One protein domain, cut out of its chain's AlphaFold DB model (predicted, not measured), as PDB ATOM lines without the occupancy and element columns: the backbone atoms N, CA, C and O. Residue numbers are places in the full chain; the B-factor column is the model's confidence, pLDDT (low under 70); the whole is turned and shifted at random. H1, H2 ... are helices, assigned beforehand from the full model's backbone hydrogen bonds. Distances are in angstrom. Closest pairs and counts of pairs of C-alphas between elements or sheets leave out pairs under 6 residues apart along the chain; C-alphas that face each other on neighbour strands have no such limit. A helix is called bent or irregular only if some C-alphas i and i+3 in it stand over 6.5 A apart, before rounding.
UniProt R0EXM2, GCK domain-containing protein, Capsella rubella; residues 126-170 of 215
ATOM      1  N   TYR A 126      90.654  74.984 -11.133       97.25
ATOM      2  CA  TYR A 126      90.469  74.823 -12.574       97.25
ATOM      3  C   TYR A 126      89.270  73.923 -12.879       97.25
ATOM      4  O   TYR A 126      88.506  74.196 -13.795       97.25
ATOM      5  N   TYR A 127      89.061  72.856 -12.108       97.44
ATOM      6  CA  TYR A 127      88.007  71.877 -12.390       97.44
ATOM      7  C   TYR A 127      86.651  72.191 -11.731       97.44
ATOM      8  O   TYR A 127      85.737  71.371 -11.832       97.44
ATOM      9  N   GLU A 128      86.486  73.369 -11.117       96.88
ATOM     10  CA  GLU A 128      85.276  73.769 -10.380       96.88
ATOM     11  C   GLU A 128      83.986  73.569 -11.187       96.88
ATOM     12  O   GLU A 128      83.097  72.891 -10.667       96.88
ATOM     13  N   PRO A 129      83.885  73.999 -12.463       94.06
ATOM     14  CA  PRO A 129      82.633  73.866 -13.208       94.06
ATOM     15  C   PRO A 129      82.198  72.406 -13.385       94.06
ATOM     16  O   PRO A 129      81.012  72.081 -13.301       94.06
ATOM     17  N   ILE A 130      83.164  71.504 -13.586       93.69
ATOM     18  CA  ILE A 130      82.913  70.066 -13.739       93.69
ATOM     19  C   ILE A 130      82.536  69.453 -12.388       93.69
ATOM     20  O   ILE A 130      81.569  68.699 -12.302       93.69
ATOM     21  N   LEU A 131      83.275  69.782 -11.327       95.81
ATOM     22  CA  LEU A 131      83.027  69.251  -9.984       95.81
ATOM     23  C   LEU A 131      81.671  69.707  -9.432       95.81
ATOM     24  O   LEU A 131      80.943  68.909  -8.840       95.81
ATOM     25  N   ALA A 132      81.298  70.967  -9.661       95.25
ATOM     26  CA  ALA A 132      80.002  71.506  -9.276       95.25
ATOM     27  C   ALA A 132      78.861  70.790 -10.005       95.25
ATOM     28  O   ALA A 132      77.846  70.451  -9.390       95.25
ATOM     29  N   LEU A 133      79.031  70.514 -11.300       90.50
ATOM     30  CA  LEU A 133      78.058  69.750 -12.068       90.50
ATOM     31  C   LEU A 133      77.917  68.314 -11.544       90.50
ATOM     32  O   LEU A 133      76.801  67.869 -11.270       90.50
ATOM     33  N   GLU A 134      79.030  67.613 -11.327       91.31
ATOM     34  CA  GLU A 134      79.026  66.266 -10.747       91.31
ATOM     35  C   GLU A 134      78.305  66.240  -9.390       91.31
ATOM     36  O   GLU A 134      77.458  65.375  -9.151       91.31
ATOM     37  N   ALA A 135      78.578  67.218  -8.522       94.19
ATOM     38  CA  ALA A 135      77.927  67.343  -7.223       94.19
ATOM     39  C   ALA A 135      76.411  67.557  -7.347       94.19
ATOM     40  O   ALA A 135      75.644  66.906  -6.636       94.19
ATOM     41  N   ARG A 136      75.956  68.415  -8.272       95.19
ATOM     42  CA  ARG A 136      74.521  68.652  -8.505       95.19
ATOM     43  C   ARG A 136      73.807  67.412  -9.032       95.19
ATOM     44  O   ARG A 136      72.717  67.096  -8.560       95.19
ATOM     45  N   VAL A 137      74.415  66.695  -9.976       93.06
ATOM     46  CA  VAL A 137      73.848  65.453 -10.521       93.06
ATOM     47  C   VAL A 137      73.741  64.391  -9.424       93.06
ATOM     48  O   VAL A 137      72.684  63.784  -9.264       93.06
ATOM     49  N   MET A 138      74.786  64.219  -8.607       91.88
ATOM     50  CA  MET A 138      74.745  63.305  -7.460       91.88
ATOM     51  C   MET A 138      73.678  63.707  -6.437       91.88
ATOM     52  O   MET A 138      72.900  62.858  -6.009       91.88
ATOM     53  N   ALA A 139      73.587  64.990  -6.082       95.94
ATOM     54  CA  ALA A 139      72.573  65.488  -5.155       95.94
ATOM     55  C   ALA A 139      71.148  65.243  -5.673       95.94
ATOM     56  O   ALA A 139      70.271  64.852  -4.899       95.94
ATOM     57  N   LYS A 140      70.919  65.414  -6.981       94.00
ATOM     58  CA  LYS A 140      69.630  65.122  -7.615       94.00
ATOM     59  C   LYS A 140      69.284  63.635  -7.538       94.00
ATOM     60  O   LYS A 140      68.202  63.308  -7.062       94.00
ATOM     61  N   MET A 141      70.207  62.747  -7.914       93.69
ATOM     62  CA  MET A 141      69.988  61.295  -7.830       93.69
ATOM     63  C   MET A 141      69.703  60.837  -6.394       93.69
ATOM     64  O   MET A 141      68.795  60.039  -6.165       93.69
ATOM     65  N   LEU A 142      70.442  61.366  -5.412       95.81
ATOM     66  CA  LEU A 142      70.201  61.073  -3.999       95.81
ATOM     67  C   LEU A 142      68.827  61.575  -3.547       95.81
ATOM     68  O   LEU A 142      68.103  60.852  -2.870       95.81
ATOM     69  N   SER A 143      68.438  62.784  -3.951       95.62
ATOM     70  CA  SER A 143      67.134  63.356  -3.600       95.62
ATOM     71  C   SER A 143      65.973  62.549  -4.185       95.62
ATOM     72  O   SER A 143      64.985  62.313  -3.493       95.62
ATOM     73  N   GLU A 144      66.094  62.092  -5.433       95.50
ATOM     74  CA  GLU A 144      65.098  61.233  -6.085       95.50
ATOM     75  C   GLU A 144      64.973  59.877  -5.376       95.50
ATOM     76  O   GLU A 144      63.858  59.428  -5.101       95.50
ATOM     77  N   LEU A 145      66.096  59.261  -4.992       92.75
ATOM     78  CA  LEU A 145      66.085  58.007  -4.237       92.75
ATOM     79  C   LEU A 145      65.413  58.170  -2.867       92.75
ATOM     80  O   LEU A 145      64.565  57.361  -2.496       92.75
ATOM     81  N   LEU A 146      65.752  59.236  -2.137       92.06
ATOM     82  CA  LEU A 146      65.148  59.542  -0.838       92.06
ATOM     83  C   LEU A 146      63.648  59.836  -0.959       92.06
ATOM     84  O   LEU A 146      62.867  59.466  -0.080       92.06
ATOM     85  N   TYR A 147      63.227  60.492  -2.041       91.25
ATOM     86  CA  TYR A 147      61.816  60.747  -2.308       91.25
ATOM     87  C   TYR A 147      61.038  59.446  -2.536       91.25
ATOM     88  O   TYR A 147      59.979  59.257  -1.931       91.25
ATOM     89  N   GLU A 148      61.565  58.528  -3.350       89.81
ATOM     90  CA  GLU A 148      60.921  57.233  -3.587       89.81
ATOM     91  C   GLU A 148      60.939  56.343  -2.336       89.81
ATOM     92  O   GLU A 148      59.924  55.720  -2.025       89.81
ATOM     93  N   GLU A 149      62.018  56.353  -1.544       86.69
ATOM     94  CA  GLU A 149      62.046  55.663  -0.248       86.69
ATOM     95  C   GLU A 149      60.962  56.214   0.690       86.69
ATOM     96  O   GLU A 149      60.149  55.457   1.226       86.69
ATOM     97  N   LYS A 150      60.865  57.543   0.824       84.38
ATOM     98  CA  LYS A 150      59.828  58.195   1.637       84.38
ATOM     99  C   LYS A 150      58.422  57.829   1.164       84.38
ATOM    100  O   LYS A 150      57.539  57.577   1.984       84.38
ATOM    101  N   LYS A 151      58.192  57.798  -0.147       90.62
ATOM    102  CA  LYS A 151      56.908  57.423  -0.747       90.62
ATOM    103  C   LYS A 151      56.549  55.964  -0.455       90.62
ATOM    104  O   LYS A 151      55.408  55.707  -0.074       90.62
ATOM    105  N   ALA A 152      57.503  55.040  -0.547       86.56
ATOM    106  CA  ALA A 152      57.296  53.631  -0.221       86.56
ATOM    107  C   ALA A 152      57.020  53.402   1.280       86.56
ATOM    108  O   ALA A 152      56.137  52.619   1.637       86.56
ATOM    109  N   ILE A 153      57.686  54.154   2.169       82.19
ATOM    110  CA  ILE A 153      57.382  54.160   3.612       82.19
ATOM    111  C   ILE A 153      55.940  54.623   3.853       82.19
ATOM    112  O   ILE A 153      55.184  53.962   4.565       82.19
ATOM    113  N   MET A 154      55.530  55.733   3.229       79.12
ATOM    114  CA  MET A 154      54.167  56.266   3.360       79.12
ATOM    115  C   MET A 154      53.103  55.332   2.766       79.12
ATOM    116  O   MET A 154      51.970  55.316   3.245       79.12
ATOM    117  N   ALA A 155      53.460  54.538   1.754       87.94
ATOM    118  CA  ALA A 155      52.607  53.503   1.173       87.94
ATOM    119  C   ALA A 155      52.515  52.226   2.034       87.94
ATOM    120  O   ALA A 155      51.706  51.346   1.738       87.94
ATOM    121  N   GLY A 156      53.295  52.125   3.116       81.56
ATOM    122  CA  GLY A 156      53.258  50.980   4.024       81.56
ATOM    123  C   GLY A 156      53.986  49.744   3.491       81.56
ATOM    124  O   GLY A 156      53.655  48.627   3.896       81.56
ATOM    125  N   GLU A 157      54.949  49.907   2.580       84.56
ATOM    126  CA  GLU A 157      55.710  48.784   2.033       84.56
ATOM    127  C   GLU A 157      56.601  48.161   3.117       84.56
ATOM    128  O   GLU A 157      57.628  48.716   3.512       84.56
ATOM    129  N   ALA A 158      56.204  46.980   3.602       73.06
ATOM    130  CA  ALA A 158      56.837  46.307   4.739       73.06
ATOM    131  C   ALA A 158      58.359  46.119   4.578       73.06
ATOM    132  O   ALA A 158      59.095  46.281   5.548       73.06
ATOM    133  N   ALA A 159      58.834  45.851   3.356       72.81
ATOM    134  CA  ALA A 159      60.257  45.682   3.056       72.81
ATOM    135  C   ALA A 159      61.064  46.991   3.165       72.81
ATOM    136  O   ALA A 159      62.237  46.967   3.536       72.81
ATOM    137  N   VAL A 160      60.451  48.137   2.856       74.25
ATOM    138  CA  VAL A 160      61.101  49.448   2.991       74.25
ATOM    139  C   VAL A 160      61.100  49.877   4.452       74.25
ATOM    140  O   VAL A 160      62.138  50.277   4.964       74.25
ATOM    141  N   ILE A 161      59.987  49.669   5.163       71.62
ATOM    142  CA  ILE A 161      59.903  49.907   6.610       71.62
ATOM    143  C   ILE A 161      60.969  49.096   7.366       71.62
ATOM    144  O   ILE A 161      61.632  49.637   8.245       71.62
ATOM    145  N   GLU A 162      61.181  47.823   7.016       74.06
ATOM    146  CA  GLU A 162      62.217  46.977   7.628       74.06
ATOM    147  C   GLU A 162      63.644  47.484   7.347       74.06
ATOM    148  O   GLU A 162      64.476  47.514   8.261       74.06
ATOM    149  N   ARG A 163      63.927  47.935   6.116       74.44
ATOM    150  CA  ARG A 163      65.224  48.528   5.747       74.44
ATOM    151  C   ARG A 163      65.492  49.820   6.521       74.44
ATOM    152  O   ARG A 163      66.554  49.945   7.127       74.44
ATOM    153  N   THR A 164      64.529  50.740   6.562       74.19
ATOM    154  CA  THR A 164      64.657  52.013   7.286       74.19
ATOM    155  C   THR A 164      64.774  51.782   8.799       74.19
ATOM    156  O   THR A 164      65.630  52.375   9.447       74.19
ATOM    157  N   LEU A 165      63.998  50.851   9.377       73.25
ATOM    158  CA  LEU A 165      64.110  50.468  10.796       73.25
ATOM    159  C   LEU A 165      65.453  49.820  11.149       73.25
ATOM    160  O   LEU A 165      65.879  49.897  12.301       73.25
ATOM    161  N   SER A 166      66.097  49.147  10.195       77.75
ATOM    162  CA  SER A 166      67.426  48.565  10.392       77.75
ATOM    163  C   SER A 166      68.526  49.629  10.337       77.75
ATOM    164  O   SER A 166      69.469  49.538  11.113       77.75
ATOM    165  N   GLY A 167      68.376  50.669   9.507       70.00
ATOM    166  CA  GLY A 167      69.287  51.825   9.481       70.00
ATOM    167  C   GLY A 167      69.179  52.735  10.713       70.00
ATOM    168  O   GLY A 167      70.165  53.324  11.131       70.00
ATOM    169  N   LEU A 168      68.008  52.799  11.358       61.59
ATOM    170  CA  LEU A 168      67.805  53.538  12.618       61.59
ATOM    171  C   LEU A 168      68.395  52.841  13.861       61.59
ATOM    172  O   LEU A 168      68.290  53.379  14.960       61.59
ATOM    173  N   LYS A 169      68.964  51.637  13.715       58.81
ATOM    174  CA  LYS A 169      69.566  50.855  14.809       58.81
ATOM    175  C   LYS A 169      71.082  51.023  14.927       58.81
ATOM    176  O   LYS A 169      71.684  50.315  15.724       58.81
ATOM    177  N   GLU A 170      71.708  51.913  14.156       55.78
ATOM    178  CA  GLU A 170      73.107  52.261  14.417       55.78
ATOM    179  C   GLU A 170      73.177  53.135  15.685       55.78
ATOM    180  O   GLU A 170      72.647  54.246  15.729       55.78
TER     181      GLU A 170
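Overview. This is residues 126 to 170 of the 215 residues of the protein "GCK domain-containing protein" of Capsella rubella (UniProt R0EXM2). What shape do these atoms make? A long helix, H1, makes the longest axis, and at its far end a short helix, H2, folds back at a steep angle to form a lopsided V. Residues 126 to 148 of H1 stick out free. What builds it? The printed part has 45 residues, 39 of them in two named helices, H1 then H2, with no named strand, and its class is all helix; the whole is extended, with a radius of gyration of the C-alphas of 15.1 A, spanning 47 by 24 by 10 A.

Arrangement. Where do the helices meet? H1, residues 126 to 154, touches H2, residues 158 to 167, with its residues 149 to 153 alone; the closest C-alphas, of Ile 153 and Ile 161, are 5.8 A apart. How do they run? They run opposite ways at a steep tilt of 54 degrees. Are their backbones well formed? Every O i to N i+4 pair is within hydrogen-bond range in H2, and 24 of 25 in H1.

Along the chain. Where does H1 run? It spans 43.8 A from C-alpha 126 at (90.469, 74.823, -12.574), and is irregular: C-alphas 126 and 129 are 7.9 A apart. Where does H2 end? It spans 14.4 A, to C-alpha 167 at (69.287, 51.825, 9.481).

Size, cuts and confidence. How large is it? The C-alphas farthest apart, of Tyr 126 and Ala 158, are 47.4 A apart. Is it continuous? The printed part has no cut, and the H1 to H2 link is tight. Where is confidence low? Residues 168 to 170 are under 70 in pLDDT.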